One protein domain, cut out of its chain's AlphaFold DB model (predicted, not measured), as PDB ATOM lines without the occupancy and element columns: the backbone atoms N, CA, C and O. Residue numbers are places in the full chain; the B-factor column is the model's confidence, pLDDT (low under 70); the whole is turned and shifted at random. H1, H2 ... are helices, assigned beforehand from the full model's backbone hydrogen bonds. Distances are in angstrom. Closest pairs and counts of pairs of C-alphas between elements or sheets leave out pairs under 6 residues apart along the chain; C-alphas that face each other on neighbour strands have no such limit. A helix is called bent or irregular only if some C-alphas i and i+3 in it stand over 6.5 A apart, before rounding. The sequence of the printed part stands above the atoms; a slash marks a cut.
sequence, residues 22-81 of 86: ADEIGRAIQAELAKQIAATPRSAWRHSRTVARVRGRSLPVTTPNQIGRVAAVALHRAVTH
ATOM      1  N   ALA A  22      34.707 110.989 734.436       75.50
ATOM      2  CA  ALA A  22      36.168 110.924 734.379       75.50
ATOM      3  C   ALA A  22      36.752 111.840 733.286       75.50
ATOM      4  O   ALA A  22      37.714 112.567 733.548       75.50
ATOM      5  N   ASP A  23      36.136 111.872 732.101       79.31
ATOM      6  CA  ASP A  23      36.546 112.765 731.010       79.31
ATOM      7  C   ASP A  23      36.335 114.241 731.369       79.31
ATOM      8  O   ASP A  23      37.190 115.092 731.101       79.31
ATOM      9  N   GLU A  24      35.209 114.565 732.011       83.25
ATOM     10  CA  GLU A  24      34.943 115.920 732.501       83.25
ATOM     11  C   GLU A  24      35.949 116.361 733.562       83.25
ATOM     12  O   GLU A  24      36.477 117.474 733.479       83.25
ATOM     13  N   ILE A  25      36.273 115.481 734.512       81.38
ATOM     14  CA  ILE A  25      37.315 115.738 735.510       81.38
ATOM     15  C   ILE A  25      38.660 115.961 734.809       81.38
ATOM     16  O   ILE A  25      39.348 116.934 735.116       81.38
ATOM     17  N   GLY A  26      39.024 115.119 733.838       80.31
ATOM     18  CA  GLY A  26      40.262 115.256 733.069       80.31
ATOM     19  C   GLY A  26      40.372 116.611 732.364       80.31
ATOM     20  O   GLY A  26      41.380 117.310 732.514       80.31
ATOM     21  N   ARG A  27      39.311 117.037 731.664       84.81
ATOM     22  CA  ARG A  27      39.247 118.362 731.021       84.81
ATOM     23  C   ARG A  27      39.368 119.499 732.034       84.81
ATOM     24  O   ARG A  27      40.108 120.454 731.795       84.81
ATOM     25  N   ALA A  28      38.683 119.393 733.169       87.19
ATOM     26  CA  ALA A  28      38.742 120.393 734.230       87.19
ATOM     27  C   ALA A  28      40.153 120.517 734.833       87.19
ATOM     28  O   ALA A  28      40.633 121.632 735.049       87.19
ATOM     29  N   ILE A  29      40.844 119.389 735.039       84.81
ATOM     30  CA  ILE A  29      42.236 119.361 735.511       84.81
ATOM     31  C   ILE A  29      43.152 120.066 734.511       84.81
ATOM     32  O   ILE A  29      43.923 120.944 734.899       84.81
ATOM     33  N   GLN A  30      43.059 119.713 733.227       85.06
ATOM     34  CA  GLN A  30      43.893 120.304 732.178       85.06
ATOM     35  C   GLN A  30      43.680 121.816 732.062       85.06
ATOM     36  O   GLN A  30      44.651 122.576 732.033       85.06
ATOM     37  N   ALA A  31      42.420 122.258 732.036       87.81
ATOM     38  CA  ALA A  31      42.077 123.670 731.914       87.81
ATOM     39  C   ALA A  31      42.591 124.495 733.101       87.81
ATOM     40  O   ALA A  31      43.111 125.597 732.910       87.81
ATOM     41  N   GLU A  32      42.465 123.981 734.326       88.81
ATOM     42  CA  GLU A  32      42.945 124.684 735.514       88.81
ATOM     43  C   GLU A  32      44.478 124.671 735.602       88.81
ATOM     44  O   GLU A  32      45.080 125.719 735.831       88.81
ATOM     45  N   LEU A  33      45.139 123.537 735.334       85.50
ATOM     46  CA  LEU A  33      46.605 123.472 735.318       85.50
ATOM     47  C   LEU A  33      47.212 124.423 734.286       85.50
ATOM     48  O   LEU A  33      48.187 125.102 734.597       85.50
ATOM     49  N   ALA A  34      46.631 124.520 733.088       86.88
ATOM     50  CA  ALA A  34      47.108 125.440 732.057       86.88
ATOM     51  C   ALA A  34      47.107 126.899 732.546       86.88
ATOM     52  O   ALA A  34      48.094 127.615 732.351       86.88
ATOM     53  N   LYS A  35      46.043 127.324 733.244       87.44
ATOM     54  CA  LYS A  35      45.953 128.666 733.846       87.44
ATOM     55  C   LYS A  35      47.034 128.881 734.900       87.44
ATOM     56  O   LYS A  35      47.734 129.890 734.862       87.44
ATOM     57  N   GLN A  36      47.193 127.925 735.816       87.62
ATOM     58  CA  GLN A  36      48.172 128.026 736.898       87.62
ATOM     59  C   GLN A  36      49.603 128.073 736.348       87.62
ATOM     60  O   GLN A  36      50.388 128.936 736.736       87.62
ATOM     61  N   ILE A  37      49.939 127.206 735.387       84.69
ATOM     62  CA  ILE A  37      51.261 127.175 734.743       84.69
ATOM     63  C   ILE A  37      51.571 128.511 734.068       84.69
ATOM     64  O   ILE A  37      52.672 129.031 734.245       84.69
ATOM     65  N   ALA A  38      50.609 129.084 733.339       85.12
ATOM     66  CA  ALA A  38      50.785 130.372 732.675       85.12
ATOM     67  C   ALA A  38      51.031 131.525 733.666       85.12
ATOM     68  O   ALA A  38      51.799 132.436 733.360       85.12
ATOM     69  N   ALA A  39      50.419 131.474 734.853       85.44
ATOM     70  CA  ALA A  39      50.550 132.504 735.884       85.44
ATOM     71  C   ALA A  39      51.770 132.323 736.813       85.44
ATOM     72  O   ALA A  39      52.114 133.240 737.557       85.44
ATOM     73  N   THR A  40      52.430 131.160 736.803       83.31
ATOM     74  CA  THR A  40      53.445 130.818 737.813       83.31
ATOM     75  C   THR A  40      54.861 131.217 737.389       83.31
ATOM     76  O   THR A  40      55.360 130.723 736.371       83.31
ATOM     77  N   PRO A  41      55.588 132.015 738.195       83.56
ATOM     78  CA  PRO A  41      56.981 132.356 737.925       83.56
ATOM     79  C   PRO A  41      57.891 131.124 737.851       83.56
ATOM     80  O   PRO A  41      57.763 130.177 738.624       83.56
ATOM     81  N   ARG A  42      58.903 131.166 736.975       79.88
ATOM     82  CA  ARG A  42      59.861 130.056 736.783       79.88
ATOM     83  C   ARG A  42      60.565 129.611 738.069       79.88
ATOM     84  O   ARG A  42      60.870 128.432 738.211       79.88
ATOM     85  N   SER A  43      60.830 130.536 738.992       81.38
ATOM     86  CA  SER A  43      61.500 130.257 740.267       81.38
ATOM     87  C   SER A  43      60.707 129.329 741.190       81.38
ATOM     88  O   SER A  43      61.329 128.625 741.981       81.38
ATOM     89  N   ALA A  44      59.378 129.276 741.067       81.44
ATOM     90  CA  ALA A  44      58.531 128.426 741.902       81.44
ATOM     91  C   ALA A  44      58.674 126.929 741.564       81.44
ATOM     92  O   ALA A  44      58.469 126.070 742.409       81.44
ATOM     93  N   TRP A  45      59.115 126.587 740.350       77.44
ATOM     94  CA  TRP A  45      59.213 125.201 739.872       77.44
ATOM     95  C   TRP A  45      60.490 124.467 740.296       77.44
ATOM     96  O   TRP A  45      60.724 123.343 739.857       77.44
ATOM     97  N   ARG A  46      61.344 125.076 741.129       74.94
ATOM     98  CA  ARG A  46      62.648 124.500 741.524       74.94
ATOM     99  C   ARG A  46      62.535 123.113 742.162       74.94
ATOM    100  O   ARG A  46      63.473 122.328 742.066       74.94
ATOM    101  N   HIS A  47      61.388 122.815 742.758       69.75
ATOM    102  CA  HIS A  47      61.134 121.588 743.503       69.75
ATOM    103  C   HIS A  47      60.275 120.570 742.745       69.75
ATOM    104  O   HIS A  47      60.054 119.469 743.241       69.75
ATOM    105  N   SER A  48      59.818 120.877 741.527       72.56
ATOM    106  CA  SER A  48      58.940 119.963 740.784       72.56
ATOM    107  C   SER A  48      59.605 118.615 740.493       72.56
ATOM    108  O   SER A  48      58.943 117.584 740.504       72.56
ATOM    109  N   ARG A  49      60.933 118.605 740.317       71.25
ATOM    110  CA  ARG A  49      61.735 117.398 740.054       71.25
ATOM    111  C   ARG A  49      61.863 116.455 741.250       71.25
ATOM    112  O   ARG A  49      62.221 115.300 741.057       71.25
ATOM    113  N   THR A  50      61.620 116.933 742.470       76.12
ATOM    114  CA  THR A  50      61.740 116.114 743.690       76.12
ATOM    115  C   THR A  50      60.402 115.527 744.134       76.12
ATOM    116  O   THR A  50      60.368 114.655 744.999       76.12
ATOM    117  N   VAL A  51      59.289 115.990 743.557       73.25
ATOM    118  CA  VAL A  51      57.945 115.533 743.919       73.25
ATOM    119  C   VAL A  51      57.582 114.311 743.082       73.25
ATOM    120  O   VAL A  51      57.107 114.426 741.960       73.25
ATOM    121  N   ALA A  52      57.797 113.124 743.651       68.88
ATOM    122  CA  ALA A  52      57.451 111.860 742.997       68.88
ATOM    123  C   ALA A  52      55.961 111.498 743.125       68.88
ATOM    124  O   ALA A  52      55.409 110.812 742.268       68.88
ATOM    125  N   ARG A  53      55.303 111.908 744.220       70.62
ATOM    126  CA  ARG A  53      53.885 111.617 744.491       70.62
ATOM    127  C   ARG A  53      53.231 112.755 745.264       70.62
ATOM    128  O   ARG A  53      53.797 113.246 746.238       70.62
ATOM    129  N   VAL A  54      52.005 113.100 744.880       71.25
ATOM    130  CA  VAL A  54      51.144 114.040 745.606       71.25
ATOM    131  C   VAL A  54      49.984 113.253 746.195       71.25
ATOM    132  O   VAL A  54      49.231 112.615 745.461       71.25
ATOM    133  N   ARG A  55      49.848 113.253 747.524       69.94
ATOM    134  CA  ARG A  55      48.699 112.607 748.169       69.94
ATOM    135  C   ARG A  55      47.437 113.402 747.852       69.94
ATOM    136  O   ARG A  55      47.380 114.601 748.120       69.94
ATOM    137  N   GLY A  56      46.429 112.720 747.314       65.06
ATOM    138  CA  GLY A  56      45.090 113.280 747.191       65.06
ATOM    139  C   GLY A  56      44.502 113.574 748.572       65.06
ATOM    140  O   GLY A  56      44.793 112.881 749.550       65.06
ATOM    141  N   ARG A  57      43.672 114.613 748.658       65.75
ATOM    142  CA  ARG A  57      42.819 114.861 749.823       65.75
ATOM    143  C   ARG A  57      41.410 114.401 749.477       65.75
ATOM    144  O   ARG A  57      40.975 114.612 748.350       65.75
ATOM    145  N   SER A  58      40.697 113.826 750.447       64.81
ATOM    146  CA  SER A  58      39.263 113.569 750.287       64.81
ATOM    147  C   SER A  58      38.560 114.886 749.976       64.81
ATOM    148  O   SER A  58      38.666 115.847 750.744       64.81
ATOM    149  N   LEU A  59      37.880 114.938 748.835       65.00
ATOM    150  CA  LEU A  59      37.113 116.100 748.418       65.00
ATOM    151  C   LEU A  59      35.647 115.857 748.779       65.00
ATOM    152  O   LEU A  59      35.139 114.781 748.465       65.00
ATOM    153  N   PRO A  60      34.956 116.806 749.434       63.41
ATOM    154  CA  PRO A  60      33.503 116.744 749.498       63.41
ATOM    155  C   PRO A  60      32.982 116.781 748.056       63.41
ATOM    156  O   PRO A  60      33.269 117.715 747.307       63.41
ATOM    157  N   VAL A  61      32.318 115.707 747.633       65.88
ATOM    158  CA  VAL A  61      31.947 115.493 746.231       65.88
ATOM    159  C   VAL A  61      30.739 116.361 745.896       65.88
ATOM    160  O   VAL A  61      29.671 116.175 746.470       65.88
ATOM    161  N   THR A  62      30.907 117.311 744.974       74.81
ATOM    162  CA  THR A  62      29.814 118.192 744.532       74.81
ATOM    163  C   THR A  62      29.642 118.217 743.007       74.81
ATOM    164  O   THR A  62      28.508 118.105 742.562       74.81
ATOM    165  N   THR A  63      30.712 118.279 742.190       84.19
ATOM    166  CA  THR A  63      30.651 118.119 740.710       84.19
ATOM    167  C   THR A  63      32.000 117.675 740.089       84.19
ATOM    168  O   THR A  63      33.050 118.012 740.650       84.19
ATOM    169  N   PRO A  64      32.012 117.022 738.903       82.12
ATOM    170  CA  PRO A  64      33.225 116.700 738.126       82.12
ATOM    171  C   PRO A  64      34.174 117.892 737.911       82.12
ATOM    172  O   PRO A  64      35.380 117.810 738.150       82.12
ATOM    173  N   ASN A  65      33.619 119.052 737.548       84.00
ATOM    174  CA  ASN A  65      34.392 120.278 737.328       84.00
ATOM    175  C   ASN A  65      35.088 120.777 738.606       84.00
ATOM    176  O   ASN A  65      36.248 121.198 738.568       84.00
ATOM    177  N   GLN A  66      34.398 120.739 739.750       82.00
ATOM    178  CA  GLN A  66      34.986 121.155 741.025       82.00
ATOM    179  C   GLN A  66      36.085 120.192 741.478       82.00
ATOM    180  O   GLN A  66      37.129 120.655 741.938       82.00
ATOM    181  N   ILE A  67      35.894 118.882 741.285       81.00
ATOM    182  CA  ILE A  67      36.929 117.872 741.545       81.00
ATOM    183  C   ILE A  67      38.187 118.196 740.740       81.00
ATOM    184  O   ILE A  67      39.270 118.308 741.317       81.00
ATOM    185  N   GLY A  68      38.046 118.397 739.427       83.81
ATOM    186  CA  GLY A  68      39.199 118.642 738.569       83.81
ATOM    187  C   GLY A  68      39.933 119.938 738.910       83.81
ATOM    188  O   GLY A  68      41.162 119.952 738.994       83.81
ATOM    189  N   ARG A  69      39.194 121.007 739.225       85.62
ATOM    190  CA  ARG A  69      39.787 122.272 739.676       85.62
ATOM    191  C   ARG A  69      40.574 122.108 740.978       85.62
ATOM    192  O   ARG A  69      41.704 122.581 741.073       85.62
ATOM    193  N   VAL A  70      40.003 121.446 741.985       83.62
ATOM    194  CA  VAL A  70      40.683 121.273 743.278       83.62
ATOM    195  C   VAL A  70      41.907 120.363 743.140       83.62
ATOM    196  O   VAL A  70      42.955 120.675 743.704       83.62
ATOM    197  N   ALA A  71      41.806 119.288 742.354       80.88
ATOM    198  CA  ALA A  71      42.931 118.400 742.071       80.88
ATOM    199  C   ALA A  71      44.084 119.142 741.373       80.88
ATOM    200  O   ALA A  71      45.235 119.016 741.792       80.88
ATOM    201  N   ALA A  72      43.779 119.969 740.367       85.00
ATOM    202  CA  ALA A  72      44.768 120.790 739.670       85.00
ATOM    203  C   ALA A  72      45.489 121.769 740.607       85.00
ATOM    204  O   ALA A  72      46.717 121.848 740.583       85.00
ATOM    205  N   VAL A  73      44.747 122.472 741.469       85.06
ATOM    206  CA  VAL A  73      45.328 123.402 742.452       85.06
ATOM    207  C   VAL A  73      46.205 122.660 743.465       85.06
ATOM    208  O   VAL A  73      47.304 123.115 743.779       85.06
ATOM    209  N   ALA A  74      45.753 121.509 743.968       81.44
ATOM    210  CA  ALA A  74      46.527 120.711 744.915       81.44
ATOM    211  C   ALA A  74      47.836 120.192 744.294       81.44
ATOM    212  O   ALA A  74      48.894 120.300 744.918       81.44
ATOM    213  N   LEU A  75      47.771 119.685 743.058       80.69
ATOM    214  CA  LEU A  75      48.943 119.242 742.304       80.69
ATOM    215  C   LEU A  75      49.925 120.396 742.094       80.69
ATOM    216  O   LEU A  75      51.105 120.258 742.411       80.69
ATOM    217  N   HIS A  76      49.434 121.534 741.600       85.00
ATOM    218  CA  HIS A  76      50.246 122.721 741.347       85.00
ATOM    219  C   HIS A  76      50.979 123.192 742.607       85.00
ATOM    220  O   HIS A  76      52.199 123.356 742.574       85.00
ATOM    221  N   ARG A  77      50.280 123.321 743.739       83.44
ATOM    222  CA  ARG A  77      50.897 123.729 745.011       83.44
ATOM    223  C   ARG A  77      51.963 122.758 745.498       83.44
ATOM    224  O   ARG A  77      53.000 123.190 745.998       83.44
ATOM    225  N   ALA A  78      51.719 121.457 745.343       80.06
ATOM    226  CA  ALA A  78      52.666 120.433 745.760       80.06
ATOM    227  C   ALA A  78      53.988 120.530 744.983       80.06
ATOM    228  O   ALA A  78      55.052 120.389 745.579       80.06
ATOM    229  N   VAL A  79      53.934 120.825 743.680       81.00
ATOM    230  CA  VAL A  79      55.134 120.912 742.825       81.00
ATOM    231  C   VAL A  79      55.793 122.296 742.807       81.00
ATOM    232  O   VAL A  79      56.920 122.418 742.323       81.00
ATOM    233  N   THR A  80      55.128 123.328 743.340       80.81
ATOM    234  CA  THR A  80      55.627 124.717 743.376       80.81
ATOM    235  C   THR A  80      56.030 125.224 744.765       80.81
ATOM    236  O   THR A  80      56.466 126.365 744.892       80.81
ATOM    237  N   HIS A  81      55.960 124.379 745.802       67.50
ATOM    238  CA  HIS A  81      56.341 124.724 747.181       67.50
ATOM    239  C   HIS A  81      55.450 125.785 747.868       67.50
ATOM    240  O   HIS A  81      55.890 126.474 748.784       67.50
TER     241      HIS A  81
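AT A GLANCE: This is residues 22 to 81 of the 86 residues of an uncharacterized protein of Mycobacterium sp. 852013-50091_SCH5140682 (UniProt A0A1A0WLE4). Two long helices of similar length, H1 and H3, pack on each other and cross at 41 degrees, running the same way; a short, irregular helix, H2, stands across the end of H3. From H2 a long stretch without a named element, residues 51 to 63, runs back along the length of the pair, on the side of H3 away from H1, to the beginning of H3. The printed part has 60 residues, with three named helices in the order H1, H2, H3 along the chain and no named strand; the class is all helix. The whole is compact, with a radius of gyration of the C-alphas of 11.9 A, and the C-alphas span 34 by 23 by 16 A along their three main axes.

IN THESE COORDINATES: The longest helix by residues is H1, residues 22 to 39, 26.0 A from first to last C-alpha; C-alpha 22 is at (36.168, 110.924, 734.379) and C-alpha 39 at (50.550, 132.504, 735.884). H3 is residues 64 to 80, 24.4 A from first to last C-alpha, and C-alpha 80 is at (55.627, 124.717, 743.376). H2 is residues 42 to 50, 15.7 A from first to last C-alpha. H2 is irregular: C-alphas 44 and 47 are 7.5 A apart.

HOW THE PARTS SIT: H1 touches H3, with 30 pairs of C-alphas within 8 A; the closest C-alphas are those of Ile 29 and Gly 68, 4.4 A apart. Their lines stand at a steep tilt of 41 degrees, they run the same way, and their centres are 8.1 A apart. H3 also touches H2, with its residues 79 to 80 alone; the closest C-alphas are those of Ser 48 and Val 79, 4.4 A apart. The lines of H2 and H3 are about perpendicular, at 89 degrees, though the line of H2 is a rough one. H1 and H2 follow each other in the chain but are apart. In H1 and H3 every pair of O i and N i+4 is within hydrogen-bond range; in H2 0 of 5 such pairs are within range, beside 3 of 6 pairs of O i and N i+3.

THE WHOLE: The two C-alphas farthest apart are those of Ser 43 and Thr 62, 34.2 A, and those of Ala 22 and His 81, the first and last printed residues, are 27.6 A apart. The printed part has no cut. The link from H1 to H2 is tight, with 2 residues, and the link from H2 to H3 is long, with 13 residues, 51 to 63, whose C-alphas lie 10 to 18 A from the mean of all C-alphas. The mean pLDDT of the printed part is 79.1; it is under 70 at residue 47, residue 52, residues 55 to 61 and residue 81.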